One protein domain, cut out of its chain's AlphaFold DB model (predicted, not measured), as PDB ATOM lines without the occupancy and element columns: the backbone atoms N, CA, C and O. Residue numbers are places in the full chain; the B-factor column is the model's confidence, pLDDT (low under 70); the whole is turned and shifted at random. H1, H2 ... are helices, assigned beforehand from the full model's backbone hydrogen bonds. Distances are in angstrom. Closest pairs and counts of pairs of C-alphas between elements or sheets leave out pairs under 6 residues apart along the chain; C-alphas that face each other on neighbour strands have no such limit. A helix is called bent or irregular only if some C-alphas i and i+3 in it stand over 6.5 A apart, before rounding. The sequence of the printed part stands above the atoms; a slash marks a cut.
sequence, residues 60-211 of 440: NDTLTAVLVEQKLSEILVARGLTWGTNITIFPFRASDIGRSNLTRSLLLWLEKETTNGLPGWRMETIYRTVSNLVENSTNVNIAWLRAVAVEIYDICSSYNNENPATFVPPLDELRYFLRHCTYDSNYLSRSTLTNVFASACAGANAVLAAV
ATOM      1  N   ASN A  60     -15.097 -11.834  98.149       96.31
ATOM      2  CA  ASN A  60     -15.970 -11.222  99.144       96.31
ATOM      3  C   ASN A  60     -16.984 -12.223  99.717       96.31
ATOM      4  O   ASN A  60     -17.263 -12.170 100.916       96.31
ATOM      5  N   ASP A  61     -17.472 -13.180  98.921       95.50
ATOM      6  CA  ASP A  61     -18.327 -14.264  99.423       95.50
ATOM      7  C   ASP A  61     -17.582 -15.128 100.440       95.50
ATOM      8  O   ASP A  61     -18.125 -15.475 101.491       95.50
ATOM      9  N   THR A  62     -16.305 -15.422 100.177       96.38
ATOM     10  CA  THR A  62     -15.481 -16.171 101.130       96.38
ATOM     11  C   THR A  62     -15.192 -15.362 102.390       96.38
ATOM     12  O   THR A  62     -15.333 -15.889 103.493       96.38
ATOM     13  N   LEU A  63     -14.859 -14.074 102.261       98.12
ATOM     14  CA  LEU A  63     -14.692 -13.178 103.409       98.12
ATOM     15  C   LEU A  63     -15.976 -13.101 104.254       98.12
ATOM     16  O   LEU A  63     -15.920 -13.227 105.477       98.12
ATOM     17  N   THR A  64     -17.133 -12.963 103.603       97.94
ATOM     18  CA  THR A  64     -18.457 -12.988 104.239       97.94
ATOM     19  C   THR A  64     -18.656 -14.281 105.019       97.94
ATOM     20  O   THR A  64     -19.033 -14.249 106.188       97.94
ATOM     21  N   ALA A  65     -18.365 -15.426 104.403       96.81
ATOM     22  CA  ALA A  65     -18.577 -16.726 105.017       96.81
ATOM     23  C   ALA A  65     -17.685 -16.939 106.260       96.81
ATOM     24  O   ALA A  65     -18.162 -17.453 107.275       96.81
ATOM     25  N   VAL A  66     -16.429 -16.469 106.237       97.38
ATOM     26  CA  VAL A  66     -15.541 -16.499 107.417       97.38
ATOM     27  C   VAL A  66     -16.026 -15.557 108.515       97.38
ATOM     28  O   VAL A  66     -16.001 -15.927 109.685       97.38
ATOM     29  N   LEU A  67     -16.483 -14.350 108.176       98.56
ATOM     30  CA  LEU A  67     -17.020 -13.412 109.166       98.56
ATOM     31  C   LEU A  67     -18.294 -13.958 109.828       98.56
ATOM     32  O   LEU A  67     -18.465 -13.807 111.036       98.56
ATOM     33  N   VAL A  68     -19.157 -14.653 109.079       98.25
ATOM     34  CA  VAL A  68     -20.309 -15.368 109.655       98.25
ATOM     35  C   VAL A  68     -19.844 -16.463 110.616       98.25
ATOM     36  O   VAL A  68     -20.348 -16.538 111.735       98.25
ATOM     37  N   GLU A  69     -18.856 -17.277 110.236       97.50
ATOM     38  CA  GLU A  69     -18.272 -18.288 111.127       97.50
ATOM     39  C   GLU A  69     -17.687 -17.652 112.402       97.50
ATOM     40  O   GLU A  69     -17.958 -18.119 113.509       97.50
ATOM     41  N   GLN A  70     -16.959 -16.540 112.274       97.62
ATOM     42  CA  GLN A  70     -16.404 -15.798 113.407       97.62
ATOM     43  C   GLN A  70     -17.510 -15.262 114.327       97.62
ATOM     44  O   GLN A  70     -17.413 -15.407 115.547       97.62
ATOM     45  N   LYS A  71     -18.600 -14.719 113.768       98.12
ATOM     46  CA  LYS A  71     -19.742 -14.253 114.563       98.12
ATOM     47  C   LYS A  71     -20.399 -15.392 115.339       98.12
ATOM     48  O   LYS A  71     -20.737 -15.228 116.509       98.12
ATOM     49  N   LEU A  72     -20.565 -16.557 114.714       97.88
ATOM     50  CA  LEU A  72     -21.113 -17.740 115.380       97.88
ATOM     51  C   LEU A  72     -20.196 -18.216 116.513       97.88
ATOM     52  O   LEU A  72     -20.689 -18.541 117.590       97.88
ATOM     53  N   SER A  73     -18.877 -18.185 116.307       97.06
ATOM     54  CA  SER A  73     -17.887 -18.450 117.358       97.06
ATOM     55  C   SER A  73     -18.059 -17.495 118.548       97.06
ATOM     56  O   SER A  73     -18.154 -17.956 119.685       97.06
ATOM     57  N   GLU A  74     -18.162 -16.182 118.311       96.75
ATOM     58  CA  GLU A  74     -18.392 -15.182 119.370       96.75
ATOM     59  C   GLU A  74     -19.672 -15.456 120.162       96.75
ATOM     60  O   GLU A  74     -19.655 -15.430 121.392       96.75
ATOM     61  N   ILE A  75     -20.774 -15.759 119.469       97.25
ATOM     62  CA  ILE A  75     -22.062 -16.050 120.106       97.25
ATOM     63  C   ILE A  75     -21.959 -17.313 120.972       97.25
ATOM     64  O   ILE A  75     -22.441 -17.322 122.104       97.25
ATOM     65  N   LEU A  76     -21.328 -18.378 120.473       96.75
ATOM     66  CA  LEU A  76     -21.159 -19.627 121.222       96.75
ATOM     67  C   LEU A  76     -20.318 -19.414 122.483       96.75
ATOM     68  O   LEU A  76     -20.715 -19.852 123.565       96.75
ATOM     69  N   VAL A  77     -19.199 -18.695 122.367       95.81
ATOM     70  CA  VAL A  77     -18.335 -18.366 123.507       95.81
ATOM     71  C   VAL A  77     -19.074 -17.490 124.519       95.81
ATOM     72  O   VAL A  77     -19.021 -17.780 125.712       95.81
ATOM     73  N   ALA A  78     -19.828 -16.485 124.064       94.56
ATOM     74  CA  ALA A  78     -20.661 -15.649 124.930       94.56
ATOM     75  C   ALA A  78     -21.738 -16.463 125.672       94.56
ATOM     76  O   ALA A  78     -22.103 -16.131 126.796       94.56
ATOM     77  N   ARG A  79     -22.205 -17.568 125.076       94.88
ATOM     78  CA  ARG A  79     -23.123 -18.536 125.695       94.88
ATOM     79  C   ARG A  79     -22.424 -19.612 126.539       94.88
ATOM     80  O   ARG A  79     -23.062 -20.583 126.939       94.88
ATOM     81  N   GLY A  80     -21.129 -19.460 126.822       94.19
ATOM     82  CA  GLY A  80     -20.352 -20.361 127.680       94.19
ATOM     83  C   GLY A  80     -19.825 -21.621 126.986       94.19
ATOM     84  O   GLY A  80     -19.231 -22.480 127.637       94.19
ATOM     85  N   LEU A  81     -19.997 -21.748 125.669       94.38
ATOM     86  CA  LEU A  81     -19.498 -22.881 124.890       94.38
ATOM     87  C   LEU A  81     -18.074 -22.581 124.415       94.38
ATOM     88  O   LEU A  81     -17.851 -22.078 123.315       94.38
ATOM     89  N   THR A  82     -17.087 -22.896 125.254       93.38
ATOM     90  CA  THR A  82     -15.662 -22.599 125.006       93.38
ATOM     91  C   THR A  82     -15.102 -23.265 123.747       93.38
ATOM     92  O   THR A  82     -14.239 -22.699 123.072       93.38
ATOM     93  N   TRP A  83     -15.642 -24.427 123.365       93.75
ATOM     94  CA  TRP A  83     -15.328 -25.097 122.099       93.75
ATOM     95  C   TRP A  83     -15.749 -24.283 120.863       93.75
ATOM     96  O   TRP A  83     -15.241 -24.539 119.773       93.75
ATOM     97  N   GLY A  84     -16.614 -23.270 121.027       93.44
ATOM     98  CA  GLY A  84     -17.022 -22.325 119.984       93.44
ATOM     99  C   GLY A  84     -15.848 -21.604 119.314       93.44
ATOM    100  O   GLY A  84     -15.941 -21.217 118.158       93.44
ATOM    101  N   THR A  85     -14.701 -21.530 119.992       93.12
ATOM    102  CA  THR A  85     -13.436 -21.025 119.438       93.12
ATOM    103  C   THR A  85     -12.846 -21.884 118.311       93.12
ATOM    104  O   THR A  85     -11.964 -21.417 117.585       93.12
ATOM    105  N   ASN A  86     -13.296 -23.129 118.121       94.38
ATOM    106  CA  ASN A  86     -12.775 -24.051 117.107       94.38
ATOM    107  C   ASN A  86     -13.897 -24.723 116.300       94.38
ATOM    108  O   ASN A  86     -14.055 -25.949 116.307       94.38
ATOM    109  N   ILE A  87     -14.688 -23.901 115.612       95.88
ATOM    110  CA  ILE A  87     -15.811 -24.355 114.788       95.88
ATOM    111  C   ILE A  87     -15.500 -24.347 113.293       95.88
ATOM    112  O   ILE A  87     -14.536 -23.727 112.835       95.88
ATOM    113  N   THR A  88     -16.340 -25.047 112.537       94.50
ATOM    114  CA  THR A  88     -16.447 -24.900 111.086       94.50
ATOM    115  C   THR A  88     -17.912 -24.889 110.660       94.50
ATOM    116  O   THR A  88     -18.719 -25.657 111.189       94.50
ATOM    117  N   ILE A  89     -18.249 -24.047 109.681       93.62
ATOM    118  CA  ILE A  89     -19.510 -24.147 108.922       93.62
ATOM    119  C   ILE A  89     -19.328 -24.851 107.564       93.62
ATOM    120  O   ILE A  89     -20.270 -24.955 106.779       93.62
ATOM    121  N   PHE A  90     -18.131 -25.382 107.298       92.12
ATOM    122  CA  PHE A  90     -17.755 -26.078 106.065       92.12
ATOM    123  C   PHE A  90     -17.242 -27.501 106.360       92.12
ATOM    124  O   PHE A  90     -16.118 -27.852 105.992       92.12
ATOM    125  N   PRO A  91     -18.048 -28.375 106.994       89.56
ATOM    126  CA  PRO A  91     -17.607 -29.707 107.427       89.56
ATOM    127  C   PRO A  91     -17.195 -30.642 106.277       89.56
ATOM    128  O   PRO A  91     -16.632 -31.706 106.514       89.56
ATOM    129  N   PHE A  92     -17.475 -30.268 105.028       87.38
ATOM    130  CA  PHE A  92     -17.052 -30.997 103.833       87.38
ATOM    131  C   PHE A  92     -15.569 -30.777 103.479       87.38
ATOM    132  O   PHE A  92     -15.039 -31.489 102.623       87.38
ATOM    133  N   ARG A  93     -14.890 -29.795 104.093       89.62
ATOM    134  CA  ARG A  93     -13.477 -29.494 103.830       89.62
ATOM    135  C   ARG A  93     -12.565 -30.473 104.561       89.62
ATOM    136  O   ARG A  93     -12.639 -30.615 105.778       89.62
ATOM    137  N   ALA A  94     -11.614 -31.063 103.839       86.00
ATOM    138  CA  ALA A  94     -10.597 -31.926 104.442       86.00
ATOM    139  C   ALA A  94      -9.717 -31.180 105.469       86.00
ATOM    140  O   ALA A  94      -9.328 -31.766 106.474       86.00
ATOM    141  N   SER A  95      -9.449 -29.885 105.254       86.31
ATOM    142  CA  SER A  95      -8.686 -29.042 106.191       86.31
ATOM    143  C   SER A  95      -9.414 -28.759 107.511       86.31
ATOM    144  O   SER A  95      -8.788 -28.298 108.460       86.31
ATOM    145  N   ASP A  96     -10.718 -29.043 107.590       90.81
ATOM    146  CA  ASP A  96     -11.533 -28.797 108.784       90.81
ATOM    147  C   ASP A  96     -11.728 -30.051 109.650       90.81
ATOM    148  O   ASP A  96     -12.480 -30.027 110.628       90.81
ATOM    149  N   ILE A  97     -11.016 -31.143 109.344       87.62
ATOM    150  CA  ILE A  97     -10.949 -32.321 110.214       87.62
ATOM    151  C   ILE A  97     -10.469 -31.887 111.609       87.62
ATOM    152  O   ILE A  97      -9.421 -31.265 111.760       87.62
ATOM    153  N   GLY A  98     -11.247 -32.223 112.641       88.12
ATOM    154  CA  GLY A  98     -10.958 -31.862 114.034       88.12
ATOM    155  C   GLY A  98     -11.578 -30.540 114.505       88.12
ATOM    156  O   GLY A  98     -11.462 -30.211 115.685       88.12
ATOM    157  N   ARG A  99     -12.271 -29.799 113.630       93.50
ATOM    158  CA  ARG A  99     -13.118 -28.666 114.030       93.50
ATOM    159  C   ARG A  99     -14.531 -29.130 114.366       93.50
ATOM    160  O   ARG A  99     -15.029 -30.114 113.818       93.50
ATOM    161  N   SER A 100     -15.198 -28.396 115.250       94.56
ATOM    162  CA  SER A 100     -16.574 -28.701 115.644       94.56
ATOM    163  C   SER A 100     -17.557 -28.173 114.600       94.56
ATOM    164  O   SER A 100     -17.638 -26.969 114.367       94.56
ATOM    165  N   ASN A 101     -18.313 -29.071 113.973       92.94
ATOM    166  CA  ASN A 101     -19.382 -28.687 113.056       92.94
ATOM    167  C   ASN A 101     -20.634 -28.237 113.827       92.94
ATOM    168  O   ASN A 101     -20.984 -28.822 114.854       92.94
ATOM    169  N   LEU A 102     -21.345 -27.241 113.301       92.81
ATOM    170  CA  LEU A 102     -22.598 -26.764 113.883       92.81
ATOM    171  C   LEU A 102     -23.781 -27.593 113.373       92.81
ATOM    172  O   LEU A 102     -24.037 -27.685 112.173       92.81
ATOM    173  N   THR A 103     -24.528 -28.202 114.292       92.06
ATOM    174  CA  THR A 103     -25.748 -28.941 113.940       92.06
ATOM    175  C   THR A 103     -26.902 -27.981 113.653       92.06
ATOM    176  O   THR A 103     -26.963 -26.880 114.203       92.06
ATOM    177  N   ARG A 104     -27.879 -28.420 112.846       90.38
ATOM    178  CA  ARG A 104     -29.108 -27.647 112.597       90.38
ATOM    179  C   ARG A 104     -29.808 -27.256 113.902       90.38
ATOM    180  O   ARG A 104     -30.224 -26.114 114.047       90.38
ATOM    181  N   SER A 105     -29.909 -28.185 114.851       91.81
ATOM    182  CA  SER A 105     -30.555 -27.929 116.141       91.81
ATOM    183  C   SER A 105     -29.825 -26.860 116.951       91.81
ATOM    184  O   SER A 105     -30.474 -26.031 117.579       91.81
ATOM    185  N   LEU A 106     -28.487 -26.840 116.908       93.56
ATOM    186  CA  LEU A 106     -27.708 -25.801 117.574       93.56
ATOM    187  C   LEU A 106     -27.913 -24.432 116.917       93.56
ATOM    188  O   LEU A 106     -28.107 -23.452 117.627       93.56
ATOM    189  N   LEU A 107     -27.916 -24.362 115.584       93.25
ATOM    190  CA  LEU A 107     -28.190 -23.111 114.871       93.25
ATOM    191  C   LEU A 107     -29.583 -22.568 115.217       93.25
ATOM    192  O   LEU A 107     -29.704 -21.400 115.565       93.25
ATOM    193  N   LEU A 108     -30.611 -23.422 115.240       91.06
ATOM    194  CA  LEU A 108     -31.963 -23.032 115.667       91.06
ATOM    195  C   LEU A 108     -32.020 -22.595 117.139       91.06
ATOM    196  O   LEU A 108     -32.812 -21.733 117.507       91.06
ATOM    197  N   TRP A 109     -31.177 -23.167 117.998       92.69
ATOM    198  CA  TRP A 109     -31.073 -22.749 119.396       92.69
ATOM    199  C   TRP A 109     -30.408 -21.372 119.556       92.69
ATOM    200  O   TRP A 109     -30.758 -20.615 120.465       92.69
ATOM    201  N   LEU A 110     -29.484 -21.003 118.663       95.00
ATOM    202  CA  LEU A 110     -28.892 -19.662 118.639       95.00
ATOM    203  C   LEU A 110     -29.904 -18.572 118.264       95.00
ATOM    204  O   LEU A 110     -29.742 -17.430 118.689       95.00
ATOM    205  N   GLU A 111     -30.981 -18.919 117.555       94.12
ATOM    206  CA  GLU A 111     -32.057 -17.978 117.213       94.12
ATOM    207  C   GLU A 111     -32.991 -17.654 118.388       94.12
ATOM    208  O   GLU A 111     -33.837 -16.769 118.268       94.12
ATOM    209  N   LYS A 112     -32.822 -18.327 119.532       92.00
ATOM    210  CA  LYS A 112     -33.633 -18.142 120.740       92.00
ATOM    211  C   LYS A 112     -32.844 -17.463 121.844       92.00
ATOM    212  O   LYS A 112     -31.637 -17.664 121.963       92.00
ATOM    213  N   GLU A 113     -33.533 -16.692 122.669       91.12
ATOM    214  CA  GLU A 113     -32.994 -16.154 123.909       91.12
ATOM    215  C   GLU A 113     -32.706 -17.302 124.883       91.12
ATOM    216  O   GLU A 113     -33.400 -18.322 124.906       91.12
ATOM    217  N   THR A 114     -31.639 -17.167 125.661       87.75
ATOM    218  CA  THR A 114     -31.331 -18.128 126.727       87.75
ATOM    219  C   THR A 114     -32.055 -17.747 128.014       87.75
ATOM    220  O   THR A 114     -32.363 -16.581 128.236       87.75
ATOM    221  N   THR A 115     -32.216 -18.701 128.929       81.06
ATOM    222  CA  THR A 115     -32.780 -18.455 130.271       81.06
ATOM    223  C   THR A 115     -32.027 -17.392 131.076       81.06
ATOM    224  O   THR A 115     -32.580 -16.830 132.011       81.06
ATOM    225  N   ASN A 116     -30.773 -17.105 130.715       83.56
ATOM    226  CA  ASN A 116     -29.926 -16.118 131.382       83.56
ATOM    227  C   ASN A 116     -29.972 -14.736 130.696       83.56
ATOM    228  O   ASN A 116     -29.079 -13.922 130.919       83.56
ATOM    229  N   GLY A 117     -30.949 -14.485 129.817       84.19
ATOM    230  CA  GLY A 117     -31.136 -13.196 129.136       84.19
ATOM    231  C   GLY A 117     -30.164 -12.923 127.982       84.19
ATOM    232  O   GLY A 117     -30.094 -11.803 127.479       84.19
ATOM    233  N   LEU A 118     -29.366 -13.913 127.551       92.12
ATOM    234  CA  LEU A 118     -28.547 -13.748 126.343       92.12
ATOM    235  C   LEU A 118     -29.439 -13.775 125.097       92.12
ATOM    236  O   LEU A 118     -30.196 -14.737 124.937       92.12
ATOM    237  N   PRO A 119     -29.292 -12.803 124.180       94.19
ATOM    238  CA  PRO A 119     -30.225 -12.590 123.084       94.19
ATOM    239  C   PRO A 119     -30.200 -13.711 122.041       94.19
ATOM    240  O   PRO A 119     -29.192 -14.410 121.859       94.19
ATOM    241  N   GLY A 120     -31.313 -13.839 121.315       94.88
ATOM    242  CA  GLY A 120     -31.412 -14.640 120.096       94.88
ATOM    243  C   GLY A 120     -30.775 -13.936 118.894       94.88
ATOM    244  O   GLY A 120     -30.781 -12.706 118.800       94.88
ATOM    245  N   TRP A 121     -30.243 -14.720 117.958       96.06
ATOM    246  CA  TRP A 121     -29.572 -14.245 116.748       96.06
ATOM    247  C   TRP A 121     -30.126 -14.963 115.526       96.06
ATOM    248  O   TRP A 121     -29.951 -16.170 115.401       96.06
ATOM    249  N   ARG A 122     -30.773 -14.244 114.608       93.12
ATOM    250  CA  ARG A 122     -31.343 -14.859 113.405       93.12
ATOM    251  C   ARG A 122     -30.268 -15.087 112.348       93.12
ATOM    252  O   ARG A 122     -29.593 -14.138 111.944       93.12
ATOM    253  N   MET A 123     -30.136 -16.321 111.863       92.75
ATOM    254  CA  MET A 123     -29.071 -16.715 110.931       92.75
ATOM    255  C   MET A 123     -29.133 -15.935 109.620       92.75
ATOM    256  O   MET A 123     -28.110 -15.473 109.114       92.75
ATOM    257  N   GLU A 124     -30.344 -15.733 109.092       90.31
ATOM    258  CA  GLU A 124     -30.548 -14.937 107.881       90.31
ATOM    259  C   GLU A 124     -30.077 -13.487 108.076       90.31
ATOM    260  O   GLU A 124     -29.425 -12.931 107.194       90.31
ATOM    261  N   THR A 125     -30.355 -12.892 109.238       93.25
ATOM    262  CA  THR A 125     -29.939 -11.523 109.564       93.25
ATOM    263  C   THR A 125     -28.424 -11.425 109.724       93.25
ATOM    264  O   THR A 125     -27.829 -10.505 109.169       93.25
ATOM    265  N   ILE A 126     -27.784 -12.392 110.396       96.56
ATOM    266  CA  ILE A 126     -26.316 -12.466 110.495       96.56
ATOM    267  C   ILE A 126     -25.701 -12.448 109.092       96.56
ATOM    268  O   ILE A 126     -24.879 -11.585 108.788       96.56
ATOM    269  N   TYR A 127     -26.134 -13.364 108.223       95.62
ATOM    270  CA  TYR A 127     -25.609 -13.461 106.865       95.62
ATOM    271  C   TYR A 127     -25.857 -12.184 106.052       95.62
ATOM    272  O   TYR A 127     -24.915 -11.632 105.487       95.62
ATOM    273  N   ARG A 128     -27.100 -11.681 106.015       94.25
ATOM    274  CA  ARG A 128     -27.464 -10.496 105.217       94.25
ATOM    275  C   ARG A 128     -26.724  -9.242 105.671       94.25
ATOM    276  O   ARG A 128     -26.269  -8.483 104.819       94.25
ATOM    277  N   THR A 129     -26.581  -9.026 106.979       97.38
ATOM    278  CA  THR A 129     -25.857  -7.862 107.504       97.38
ATOM    279  C   THR A 129     -24.375  -7.934 107.156       97.38
ATOM    280  O   THR A 129     -23.832  -6.960 106.634       97.38
ATOM    281  N   VAL A 130     -23.730  -9.084 107.382       98.31
ATOM    282  CA  VAL A 130     -22.308  -9.274 107.056       98.31
ATOM    283  C   VAL A 130     -22.077  -9.122 105.553       98.31
ATOM    284  O   VAL A 130     -21.245  -8.311 105.157       98.31
ATOM    285  N   SER A 131     -22.850  -9.826 104.723       96.75
ATOM    286  CA  SER A 131     -22.745  -9.772 103.260       96.75
ATOM    287  C   SER A 131     -22.916  -8.345 102.736       96.75
ATOM    288  O   SER A 131     -22.064  -7.849 102.006       96.75
ATOM    289  N   ASN A 132     -23.953  -7.625 103.179       97.25
ATOM    290  CA  ASN A 132     -24.181  -6.252 102.734       97.25
ATOM    291  C   ASN A 132     -23.044  -5.300 103.137       97.25
ATOM    292  O   ASN A 132     -22.676  -4.421 102.363       97.25
ATOM    293  N   LEU A 133     -22.476  -5.454 104.337       98.50
ATOM    294  CA  LEU A 133     -21.355  -4.618 104.769       98.50
ATOM    295  C   LEU A 133     -20.070  -4.949 104.011       98.50
ATOM    296  O   LEU A 133     -19.352  -4.033 103.609       98.50
ATOM    297  N   VAL A 134     -19.790  -6.234 103.795       97.94
ATOM    298  CA  VAL A 134     -18.630  -6.667 103.015       97.94
ATOM    299  C   VAL A 134     -18.736  -6.147 101.587       97.94
ATOM    300  O   VAL A 134     -17.769  -5.558 101.120       97.94
ATOM    301  N   GLU A 135     -19.886  -6.255 100.927       95.81
ATOM    302  CA  GLU A 135     -20.032  -5.823  99.530       95.81
ATOM    303  C   GLU A 135     -20.150  -4.303  99.372       95.81
ATOM    304  O   GLU A 135     -19.451  -3.695  98.562       95.81
ATOM    305  N   ASN A 136     -21.011  -3.663 100.167       97.12
ATOM    306  CA  ASN A 136     -21.499  -2.314  99.863       97.12
ATOM    307  C   ASN A 136     -20.988  -1.229 100.820       97.12
ATOM    308  O   ASN A 136     -21.246  -0.045 100.594       97.12
ATOM    309  N   SER A 137     -20.286  -1.576 101.907       97.75
ATOM    310  CA  SER A 137     -19.867  -0.558 102.877       97.75
ATOM    311  C   SER A 137     -18.786   0.372 102.323       97.75
ATOM    312  O   SER A 137     -17.743  -0.071 101.828       97.75
ATOM    313  N   THR A 138     -19.002   1.674 102.519       97.56
ATOM    314  CA  THR A 138     -18.047   2.756 102.234       97.56
ATOM    315  C   THR A 138     -17.068   3.017 103.385       97.56
ATOM    316  O   THR A 138     -16.216   3.898 103.279       97.56
ATOM    317  N   ASN A 139     -17.154   2.264 104.490       98.06
ATOM    318  CA  ASN A 139     -16.227   2.397 105.611       98.06
ATOM    319  C   ASN A 139     -14.801   2.010 105.180       98.06
ATOM    320  O   ASN A 139     -14.559   0.889 104.730       98.06
ATOM    321  N   VAL A 140     -13.846   2.926 105.373       98.31
ATOM    322  CA  VAL A 140     -12.437   2.763 104.972       98.31
ATOM    323  C   VAL A 140     -11.790   1.525 105.601       98.31
ATOM    324  O   VAL A 140     -11.038   0.821 104.937       98.31
ATOM    325  N   ASN A 141     -12.115   1.202 106.852       98.50
ATOM    326  CA  ASN A 141     -11.565   0.027 107.530       98.50
ATOM    327  C   ASN A 141     -12.088  -1.283 106.924       98.50
ATOM    328  O   ASN A 141     -11.341  -2.249 106.786       98.50
ATOM    329  N   ILE A 142     -13.355  -1.308 106.501       98.56
ATOM    330  CA  ILE A 142     -13.949  -2.459 105.804       98.56
ATOM    331  C   ILE A 142     -13.375  -2.570 104.382       98.56
ATOM    332  O   ILE A 142     -13.127  -3.673 103.899       98.56
ATOM    333  N   ALA A 143     -13.067  -1.445 103.729       98.44
ATOM    334  CA  ALA A 143     -12.341  -1.452 102.461       98.44
ATOM    335  C   ALA A 143     -10.932  -2.057 102.601       98.44
ATOM    336  O   ALA A 143     -10.536  -2.864 101.760       98.44
ATOM    337  N   TRP A 144     -10.207  -1.748 103.683       98.44
ATOM    338  CA  TRP A 144      -8.920  -2.390 103.971       98.44
ATOM    339  C   TRP A 144      -9.052  -3.880 104.276       98.44
ATOM    340  O   TRP A 144      -8.208  -4.657 103.838       98.44
ATOM    341  N   LEU A 145     -10.124  -4.300 104.952       98.69
ATOM    342  CA  LEU A 145     -10.416  -5.720 105.148       98.69
ATOM    343  C   LEU A 145     -10.619  -6.453 103.813       98.69
ATOM    344  O   LEU A 145     -10.061  -7.531 103.620       98.69
ATOM    345  N   ARG A 146     -11.360  -5.855 102.868       98.56
ATOM    346  CA  ARG A 146     -11.489  -6.399 101.507       98.56
ATOM    347  C   ARG A 146     -10.140  -6.479 100.794       98.56
ATOM    348  O   ARG A 146      -9.844  -7.499 100.186       98.56
ATOM    349  N   ALA A 147      -9.316  -5.434 100.887       98.31
ATOM    350  CA  ALA A 147      -7.991  -5.414 100.264       98.31
ATOM    351  C   ALA A 147      -7.074  -6.517 100.822       98.31
ATOM    352  O   ALA A 147      -6.408  -7.199 100.051       98.31
ATOM    353  N   VAL A 148      -7.099  -6.736 102.139       98.44
ATOM    354  CA  VAL A 148      -6.404  -7.849 102.802       98.44
ATOM    355  C   VAL A 148      -6.901  -9.199 102.282       98.44
ATOM    356  O   VAL A 148      -6.097 -10.058 101.928       98.44
ATOM    357  N   ALA A 149      -8.219  -9.385 102.169       98.00
ATOM    358  CA  ALA A 149      -8.766 -10.619 101.618       98.00
ATOM    359  C   ALA A 149      -8.296 -10.853 100.176       98.00
ATOM    360  O   ALA A 149      -7.861 -11.954  99.856       98.00
ATOM    361  N   VAL A 150      -8.317  -9.824  99.324       97.56
ATOM    362  CA  VAL A 150      -7.810  -9.906  97.946       97.56
ATOM    363  C   VAL A 150      -6.321 -10.253  97.918       97.56
ATOM    364  O   VAL A 150      -5.936 -11.174  97.202       97.56
ATOM    365  N   GLU A 151      -5.500  -9.612  98.752       97.31
ATOM    366  CA  GLU A 151      -4.060  -9.876  98.808       97.31
ATOM    367  C   GLU A 151      -3.748 -11.331  99.196       97.31
ATOM    368  O   GLU A 151      -2.859 -11.941  98.601       97.31
ATOM    369  N   ILE A 152      -4.496 -11.928 100.130       96.00
ATOM    370  CA  ILE A 152      -4.354 -13.356 100.460       96.00
ATOM    371  C   ILE A 152      -4.546 -14.209  99.200       96.00
ATOM    372  O   ILE A 152      -3.729 -15.083  98.904       96.00
ATOM    373  N   TYR A 153      -5.596 -13.955  98.416       94.75
ATOM    374  CA  TYR A 153      -5.819 -14.704  97.179       94.75
ATOM    375  C   TYR A 153      -4.742 -14.431  96.129       94.75
ATOM    376  O   TYR A 153      -4.323 -15.383  95.472       94.75
ATOM    377  N   ASP A 154      -4.248 -13.199  96.009       94.06
ATOM    378  CA  ASP A 154      -3.201 -12.816  95.054       94.06
ATOM    379  C   ASP A 154      -1.845 -13.455  95.380       94.06
ATOM    380  O   ASP A 154      -1.199 -14.033  94.496       94.06
ATOM    381  N   ILE A 155      -1.430 -13.424  96.652       92.75
ATOM    382  CA  ILE A 155      -0.222 -14.105  97.142       92.75
ATOM    383  C   ILE A 155      -0.357 -15.599  96.886       92.75
ATOM    384  O   ILE A 155       0.524 -16.212  96.275       92.75
ATOM    385  N   CYS A 156      -1.480 -16.186  97.304       89.94
ATOM    386  CA  CYS A 156      -1.727 -17.596  97.076       89.94
ATOM    387  C   CYS A 156      -1.602 -17.882  95.572       89.94
ATOM    388  O   CYS A 156      -0.837 -18.772  95.199       89.94
ATOM    389  N   SER A 157      -2.292 -17.094  94.723       89.00
ATOM    390  CA  SER A 157      -2.353 -17.195  93.250       89.00
ATOM    391  C   SER A 157      -0.977 -17.266  92.623       89.00
ATOM    392  O   SER A 157      -0.693 -18.214  91.887       89.00
ATOM    393  N   SER A 158      -0.134 -16.316  92.998       89.19
ATOM    394  CA  SER A 158       1.167 -16.094  92.391       89.19
ATOM    395  C   SER A 158       2.195 -17.142  92.813       89.19
ATOM    396  O   SER A 158       2.962 -17.609  91.980       89.19
ATOM    397  N   TYR A 159       2.201 -17.558  94.086       87.06
ATOM    398  CA  TYR A 159       3.345 -18.288  94.650       87.06
ATOM    399  C   TYR A 159       3.081 -19.763  94.978       87.06
ATOM    400  O   TYR A 159       4.019 -20.563  95.020       87.06
ATOM    401  N   ASN A 160       1.824 -20.169  95.192       82.81
ATOM    402  CA  ASN A 160       1.525 -21.540  95.630       82.81
ATOM    403  C   ASN A 160       1.703 -22.589  94.518       82.81
ATOM    404  O   ASN A 160       1.845 -23.771  94.811       82.81
ATOM    405  N   ASN A 161       1.667 -22.182  93.244       78.88
ATOM    406  CA  ASN A 161       1.877 -23.109  92.125       78.88
ATOM    407  C   ASN A 161       3.353 -23.503  91.989       78.88
ATOM    408  O   ASN A 161       3.655 -24.636  91.626       78.88
ATOM    409  N   GLU A 162       4.256 -22.575  92.307       78.25
ATOM    410  CA  GLU A 162       5.703 -22.802  92.301       78.25
ATOM    411  C   GLU A 162       6.172 -23.534  93.564       78.25
ATOM    412  O   GLU A 162       7.173 -24.244  93.528       78.25
ATOM    413  N   ASN A 163       5.428 -23.405  94.669       73.31
ATOM    414  CA  ASN A 163       5.734 -24.043  95.951       73.31
ATOM    415  C   ASN A 163       4.487 -24.730  96.542       73.31
ATOM    416  O   ASN A 163       3.886 -24.214  97.493       73.31
ATOM    417  N   PRO A 164       4.060 -25.878  95.980       70.31
ATOM    418  CA  PRO A 164       2.867 -26.571  96.447       70.31
ATOM    419  C   PRO A 164       2.989 -26.954  97.926       70.31
ATOM    420  O   PRO A 164       3.988 -27.538  98.333       70.31
ATOM    421  N   ALA A 165       1.938 -26.674  98.701       70.94
ATOM    422  CA  ALA A 165       1.827 -26.941 100.143       70.94
ATOM    423  C   ALA A 165       2.653 -26.038 101.082       70.94
ATOM    424  O   ALA A 165       2.622 -26.262 102.291       70.94
ATOM    425  N   THR A 166       3.320 -24.994 100.576       83.06
ATOM    426  CA  THR A 166       3.963 -23.979 101.433       83.06
ATOM    427  C   THR A 166       2.955 -22.994 102.027       83.06
ATOM    428  O   THR A 166       3.119 -22.563 103.162       83.06
ATOM    429  N   PHE A 167       1.903 -22.644 101.282       87.06
ATOM    430  CA  PHE A 167       0.865 -21.721 101.745       87.06
ATOM    431  C   PHE A 167      -0.356 -22.493 102.240       87.06
ATOM    432  O   PHE A 167      -0.840 -23.408 101.565       87.06
ATOM    433  N   VAL A 168      -0.894 -22.088 103.394       89.69
ATOM    434  CA  VAL A 168      -2.200 -22.580 103.847       89.69
ATOM    435  C   VAL A 168      -3.306 -22.108 102.889       89.69
ATOM    436  O   VAL A 168      -3.151 -21.072 102.229       89.69
ATOM    437  N   PRO A 169      -4.425 -22.845 102.761       90.12
ATOM    438  CA  PRO A 169      -5.538 -22.420 101.917       90.12
ATOM    439  C   PRO A 169      -6.042 -21.013 102.295       90.12
ATOM    440  O   PRO A 169      -6.095 -20.704 103.487       90.12
ATOM    441  N   PRO A 170      -6.474 -20.177 101.326       92.69
ATOM    442  CA  PRO A 170      -6.926 -18.805 101.592       92.69
ATOM    443  C   PRO A 170      -7.985 -18.678 102.692       92.69
ATOM    444  O   PRO A 170      -7.945 -17.736 103.478       92.69
ATOM    445  N   LEU A 171      -8.912 -19.640 102.794       93.56
ATOM    446  CA  LEU A 171      -9.923 -19.650 103.854       93.56
ATOM    447  C   LEU A 171      -9.304 -19.739 105.257       93.56
ATOM    448  O   LEU A 171      -9.764 -19.089 106.194       93.56
ATOM    449  N   ASP A 172      -8.268 -20.560 105.403       93.56
ATOM    450  CA  ASP A 172      -7.595 -20.783 106.678       93.56
ATOM    451  C   ASP A 172      -6.703 -19.593 107.044       93.56
ATOM    452  O   ASP A 172      -6.662 -19.211 108.214       93.56
ATOM    453  N   GLU A 173      -6.101 -18.940 106.048       95.44
ATOM    454  CA  GLU A 173      -5.383 -17.678 106.240       95.44
ATOM    455  C   GLU A 173      -6.322 -16.539 106.658       95.44
ATOM    456  O   GLU A 173      -6.034 -15.811 107.603       95.44
ATOM    457  N   LEU A 174      -7.498 -16.420 106.033       97.06
ATOM    458  CA  LEU A 174      -8.517 -15.451 106.448       97.06
ATOM    459  C   LEU A 174      -8.946 -15.670 107.903       97.06
ATOM    460  O   LEU A 174      -9.019 -14.721 108.682       97.06
ATOM    461  N   ARG A 175      -9.186 -16.926 108.302       95.94
ATOM    462  CA  ARG A 175      -9.479 -17.280 109.702       95.94
ATOM    463  C   ARG A 175      -8.332 -16.898 110.634       95.94
ATOM    464  O   ARG A 175      -8.586 -16.416 111.737       95.94
ATOM    465  N   TYR A 176      -7.088 -17.126 110.213       96.69
ATOM    466  CA  TYR A 176      -5.908 -16.750 110.981       96.69
ATOM    467  C   TYR A 176      -5.825 -15.227 111.154       96.69
ATOM    468  O   TYR A 176      -5.696 -14.759 112.290       96.69
ATOM    469  N   PHE A 177      -6.006 -14.467 110.072       98.19
ATOM    470  CA  PHE A 177      -5.998 -13.008 110.085       98.19
ATOM    471  C   PHE A 177      -7.071 -12.431 111.009       98.19
ATOM    472  O   PHE A 177      -6.759 -11.585 111.842       98.19
ATOM    473  N   LEU A 178      -8.315 -12.915 110.939       97.12
ATOM    474  CA  LEU A 178      -9.391 -12.415 111.805       97.12
ATOM    475  C   LEU A 178      -9.138 -12.659 113.301       97.12
ATOM    476  O   LEU A 178      -9.668 -11.930 114.133       97.12
ATOM    477  N   ARG A 179      -8.336 -13.670 113.654       94.81
ATOM    478  CA  ARG A 179      -7.999 -13.988 115.050       94.81
ATOM    479  C   ARG A 179      -6.780 -13.231 115.563       94.81
ATOM    480  O   ARG A 179      -6.738 -12.897 116.742       94.81
ATOM    481  N   HIS A 180      -5.791 -12.996 114.705       96.44
ATOM    482  CA  HIS A 180      -4.486 -12.469 115.117       96.44
ATOM    483  C   HIS A 180      -4.202 -11.056 114.595       96.44
ATOM    484  O   HIS A 180      -3.178 -10.476 114.946       96.44
ATOM    485  N   CYS A 181      -5.080 -10.503 113.752       97.38
ATOM    486  CA  CYS A 181      -4.875  -9.253 113.018       97.38
ATOM    487  C   CYS A 181      -3.534  -9.216 112.249       97.38
ATOM    488  O   CYS A 181      -2.912  -8.162 112.126       97.38
ATOM    489  N   THR A 182      -3.052 -10.367 111.777       97.75
ATOM    490  CA  THR A 182      -1.801 -10.519 111.021       97.75
ATOM    491  C   THR A 182      -1.842 -11.803 110.202       97.75
ATOM    492  O   THR A 182      -2.661 -12.676 110.481       97.75
ATOM    493  N   TYR A 183      -0.958 -11.925 109.217       97.62
ATOM    494  CA  TYR A 183      -0.811 -13.143 108.425       97.62
ATOM    495  C   TYR A 183       0.036 -14.219 109.103       97.62
ATOM    496  O   TYR A 183       0.827 -13.923 110.011       97.62
ATOM    497  N   ASP A 184      -0.094 -15.462 108.634       95.44
ATOM    498  CA  ASP A 184       0.893 -16.505 108.908       95.44
ATOM    499  C   ASP A 184       2.277 -16.097 108.364       95.44
ATOM    500  O   ASP A 184       2.424 -15.174 107.561       95.44
ATOM    501  N   SER A 185       3.336 -16.785 108.789       95.12
ATOM    502  CA  SER A 185       4.699 -16.420 108.390       95.12
ATOM    503  C   SER A 185       4.937 -16.466 106.874       95.12
ATOM    504  O   SER A 185       5.753 -15.695 106.364       95.12
ATOM    505  N   ASN A 186       4.247 -17.350 106.146       92.94
ATOM    506  CA  ASN A 186       4.448 -17.521 104.708       92.94
ATOM    507  C   ASN A 186       3.801 -16.375 103.924       92.94
ATOM    508  O   ASN A 186       4.466 -15.757 103.090       92.94
ATOM    509  N   TYR A 187       2.548 -16.043 104.233       94.81
ATOM    510  CA  TYR A 187       1.829 -14.902 103.679       94.81
ATOM    511  C   TYR A 187       2.466 -13.580 104.122       94.81
ATOM    512  O   TYR A 187       2.677 -12.696 103.290       94.81
ATOM    513  N   LEU A 188       2.876 -13.453 105.389       96.50
ATOM    514  CA  LEU A 188       3.523 -12.246 105.917       96.50
ATOM    515  C   LEU A 188       4.808 -11.898 105.158       96.50
ATOM    516  O   LEU A 188       5.037 -10.731 104.852       96.50
ATOM    517  N   SER A 189       5.615 -12.901 104.792       94.38
ATOM    518  CA  SER A 189       6.852 -12.697 104.018       94.38
ATOM    519  C   SER A 189       6.627 -12.104 102.619       94.38
ATOM    520  O   SER A 189       7.571 -11.617 101.994       94.38
ATOM    521  N   ARG A 190       5.388 -12.161 102.116       94.62
ATOM    522  CA  ARG A 190       4.984 -11.693 100.783       94.62
ATOM    523  C   ARG A 190       4.012 -10.511 100.816       94.62
ATOM    524  O   ARG A 190       3.709  -9.982  99.752       94.62
ATOM    525  N   SER A 191       3.528 -10.110 101.992       95.94
ATOM    526  CA  SER A 191       2.522  -9.055 102.126       95.94
ATOM    527  C   SER A 191       3.100  -7.665 101.882       95.94
ATOM    528  O   SER A 191       4.184  -7.311 102.344       95.94
ATOM    529  N   THR A 192       2.309  -6.858 101.192       96.75
ATOM    530  CA  THR A 192       2.509  -5.431 100.941       96.75
ATOM    531  C   THR A 192       1.575  -4.553 101.780       96.75
ATOM    532  O   THR A 192       1.795  -3.346 101.858       96.75
ATOM    533  N   LEU A 193       0.573  -5.142 102.448       97.38
ATOM    534  CA  LEU A 193      -0.473  -4.448 103.212       97.38
ATOM    535  C   LEU A 193      -0.274  -4.466 104.740       97.38
ATOM    536  O   LEU A 193      -1.189  -4.128 105.494       97.38
ATOM    537  N   THR A 194       0.915  -4.812 105.233       97.38
ATOM    538  CA  THR A 194       1.195  -4.895 106.685       97.38
ATOM    539  C   THR A 194       0.899  -3.596 107.448       97.38
ATOM    540  O   THR A 194       0.481  -3.633 108.605       97.38
ATOM    541  N   ASN A 195       1.037  -2.437 106.800       97.62
ATOM    542  CA  ASN A 195       0.740  -1.122 107.375       97.62
ATOM    543  C   ASN A 195      -0.761  -0.858 107.603       97.62
ATOM    544  O   ASN A 195      -1.096   0.074 108.333       97.62
ATOM    545  N   VAL A 196      -1.663  -1.641 106.998       97.88
ATOM    546  CA  VAL A 196      -3.124  -1.473 107.125       97.88
ATOM    547  C   VAL A 196      -3.808  -2.591 107.917       97.88
ATOM    548  O   VAL A 196      -5.025  -2.545 108.093       97.88
ATOM    549  N   PHE A 197      -3.063  -3.561 108.457       98.50
ATOM    550  CA  PHE A 197      -3.633  -4.694 109.201       98.50
ATOM    551  C   PHE A 197      -4.487  -4.271 110.401       98.50
ATOM    552  O   PHE A 197      -5.583  -4.798 110.588       98.50
ATOM    553  N   ALA A 198      -4.047  -3.274 111.175       98.19
ATOM    554  CA  ALA A 198      -4.833  -2.749 112.293       98.19
ATOM    555  C   ALA A 198      -6.181  -2.165 111.824       98.19
ATOM    556  O   ALA A 198      -7.220  -2.430 112.431       98.19
ATOM    557  N   SER A 199      -6.178  -1.425 110.711       98.56
ATOM    558  CA  SER A 199      -7.387  -0.854 110.108       98.56
ATOM    559  C   SER A 199      -8.319  -1.939 109.568       98.56
ATOM    560  O   SER A 199      -9.517  -1.894 109.824       98.56
ATOM    561  N   ALA A 200      -7.781  -2.948 108.881       98.50
ATOM    562  CA  ALA A 200      -8.550  -4.095 108.404       98.50
ATOM    563  C   ALA A 200      -9.176  -4.888 109.566       98.50
ATOM    564  O   ALA A 200     -10.354  -5.242 109.506       98.50
ATOM    565  N   CYS A 201      -8.437  -5.096 110.661       98.19
ATOM    566  CA  CYS A 201      -8.959  -5.773 111.849       98.19
ATOM    567  C   CYS A 201     -10.073  -4.959 112.531       98.19
ATOM    568  O   CYS A 201     -11.116  -5.500 112.897       98.19
ATOM    569  N   ALA A 202      -9.917  -3.633 112.617       98.44
ATOM    570  CA  ALA A 202     -10.992  -2.746 113.059       98.44
ATOM    571  C   ALA A 202     -12.222  -2.819 112.134       98.44
ATOM    572  O   ALA A 202     -13.355  -2.734 112.606       98.44
ATOM    573  N   GLY A 203     -12.011  -3.017 110.829       98.62
ATOM    574  CA  GLY A 203     -13.069  -3.255 109.848       98.62
ATOM    575  C   GLY A 203     -13.844  -4.539 110.132       98.62
ATOM    576  O   GLY A 203     -15.072  -4.510 110.161       98.62
ATOM    577  N   ALA A 204     -13.145  -5.640 110.415       98.56
ATOM    578  CA  ALA A 204     -13.777  -6.907 110.781       98.56
ATOM    579  C   ALA A 204     -14.623  -6.767 112.052       98.56
ATOM    580  O   ALA A 204     -15.800  -7.124 112.050       98.56
ATOM    581  N   ASN A 205     -14.070  -6.148 113.099       98.31
ATOM    582  CA  ASN A 205     -14.798  -5.893 114.343       98.31
ATOM    583  C   ASN A 205     -16.038  -5.016 114.117       98.31
ATOM    584  O   ASN A 205     -17.091  -5.283 114.692       98.31
ATOM    585  N   ALA A 206     -15.947  -4.004 113.247       98.31
ATOM    586  CA  ALA A 206     -17.090  -3.168 112.890       98.31
ATOM    587  C   ALA A 206     -18.200  -3.969 112.186       98.31
ATOM    588  O   ALA A 206     -19.375  -3.766 112.486       98.31
ATOM    589  N   VAL A 207     -17.846  -4.904 111.296       98.62
ATOM    590  CA  VAL A 207     -18.822  -5.796 110.643       98.62
ATOM    591  C   VAL A 207     -19.500  -6.711 111.665       98.62
ATOM    592  O   VAL A 207     -20.726  -6.807 111.684       98.62
ATOM    593  N   LEU A 208     -18.724  -7.349 112.544       98.38
ATOM    594  CA  LEU A 208     -19.236  -8.294 113.544       98.38
ATOM    595  C   LEU A 208     -20.114  -7.608 114.604       98.38
ATOM    596  O   LEU A 208     -21.117  -8.182 115.045       98.38
ATOM    597  N   ALA A 209     -19.776  -6.373 114.986       97.62
ATOM    598  CA  ALA A 209     -20.546  -5.562 115.929       97.62
ATOM    599  C   ALA A 209     -21.852  -5.007 115.335       97.62
ATOM    600  O   ALA A 209     -22.797  -4.759 116.077       97.62
ATOM    601  N   ALA A 210     -21.926  -4.829 114.012       97.94
ATOM    602  CA  ALA A 210     -23.112  -4.300 113.339       97.94
ATOM    603  C   ALA A 210     -24.256  -5.320 113.202       97.94
ATOM    604  O   ALA A 210     -25.373  -4.945 112.851       97.94
ATOM    605  N   VAL A 211     -23.992  -6.606 113.450       97.81
ATOM    606  CA  VAL A 211     -25.020  -7.651 113.428       97.81
ATOM    607  C   VAL A 211     -26.003  -7.420 114.584       97.81
ATOM    608  O   VAL A 211     -25.580  -7.477 115.740       97.81
TER     609      VAL A 211
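This is residues 60 to 211 of the 440 residues of an uncharacterized protein of Verrucomicrobia subdivision 3 bacterium (UniProt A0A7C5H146). A core of crossed helices has H1 running through its middle, with H4, H6 and H8 round it; the longest helix, H5, crosses H8 and touches H1 near H1's first residues. Toward the other end of H1 lie the short helices H2 and H3 and the long loop of residues 111 to 122, while the long loop of residues 87 to 103, between H2 and H3, reaches back along H1 toward the level of H1's first residues. The printed part has 152 residues with eight named helices, H1 to H8 in chain order, and no named strand; the class is all helix. It is compact, with a radius of gyration of the C-alphas of 16.0 A and spans of 52 by 36 by 21 A.

H5, residues 140 to 159, is 28.3 A long and begins with C-alpha 140 at (-12.437, 2.763, 104.972). H1, residues 60 to 78, measures 26.6 A from C-alpha 60 at (-15.970, -11.222, 99.144). H8, residues 194 to 209, measures 23.6 A and ends with C-alpha 209 at (-20.546, -5.562, 115.929); it is irregular, with C-alphas 195 and 198 7.6 A apart. H4, residues 123 to 136, is 19.7 A long, and H6, residues 170 to 180, is 15.1 A. The short helices are H2, residues 82 to 86, H3, residues 104 to 110, and H7, residues 185 to 188.

H5 touches H8 with residues 140 to 148 alone, at a steep tilt of 59 degrees, opposite ways; their closest C-alphas, of Leu 145 and Ala 200, are 4.1 A apart. H5 touches H6 at 45 degrees, a steep tilt, closest at Tyr 153 and Pro 170, 6.1 A between C-alphas. H5 and H7 only just touch, with 3 pairs of C-alphas within 8 A, closest at Ile 155 and Tyr 187, 6.9 A. H1 touches H5, H2, H4, H6 and H8. With H4 it stands at a steep tilt of 44 degrees, opposite ways, the closest C-alphas being Thr 64 and Ser 131, 5.4 A. H1 touches H2 with residues 72 to 77 alone, closest at the C-alphas of Ser 73 and Gly 84, 4.8 A. H3 is close to H1 but not clearly touching, 7.9 A between the C-alphas of Ile 75 and Leu 110. Each O i to N i+4 pair is within hydrogen-bond range in H1, H3, H4, H5 and H6; H8 has 10 of 12, H2 has 0 of 1 but 2 of 2 O i to N i+3 pairs, and H7 is too short for an O i to N i+4 pair.

The two C-alphas farthest apart, of Thr 115 and Glu 162, are 54.2 A apart. The links H2 to H3 and H3 to H4 are long. The printed part has no cut, and no printed residue is under 70 in pLDDT.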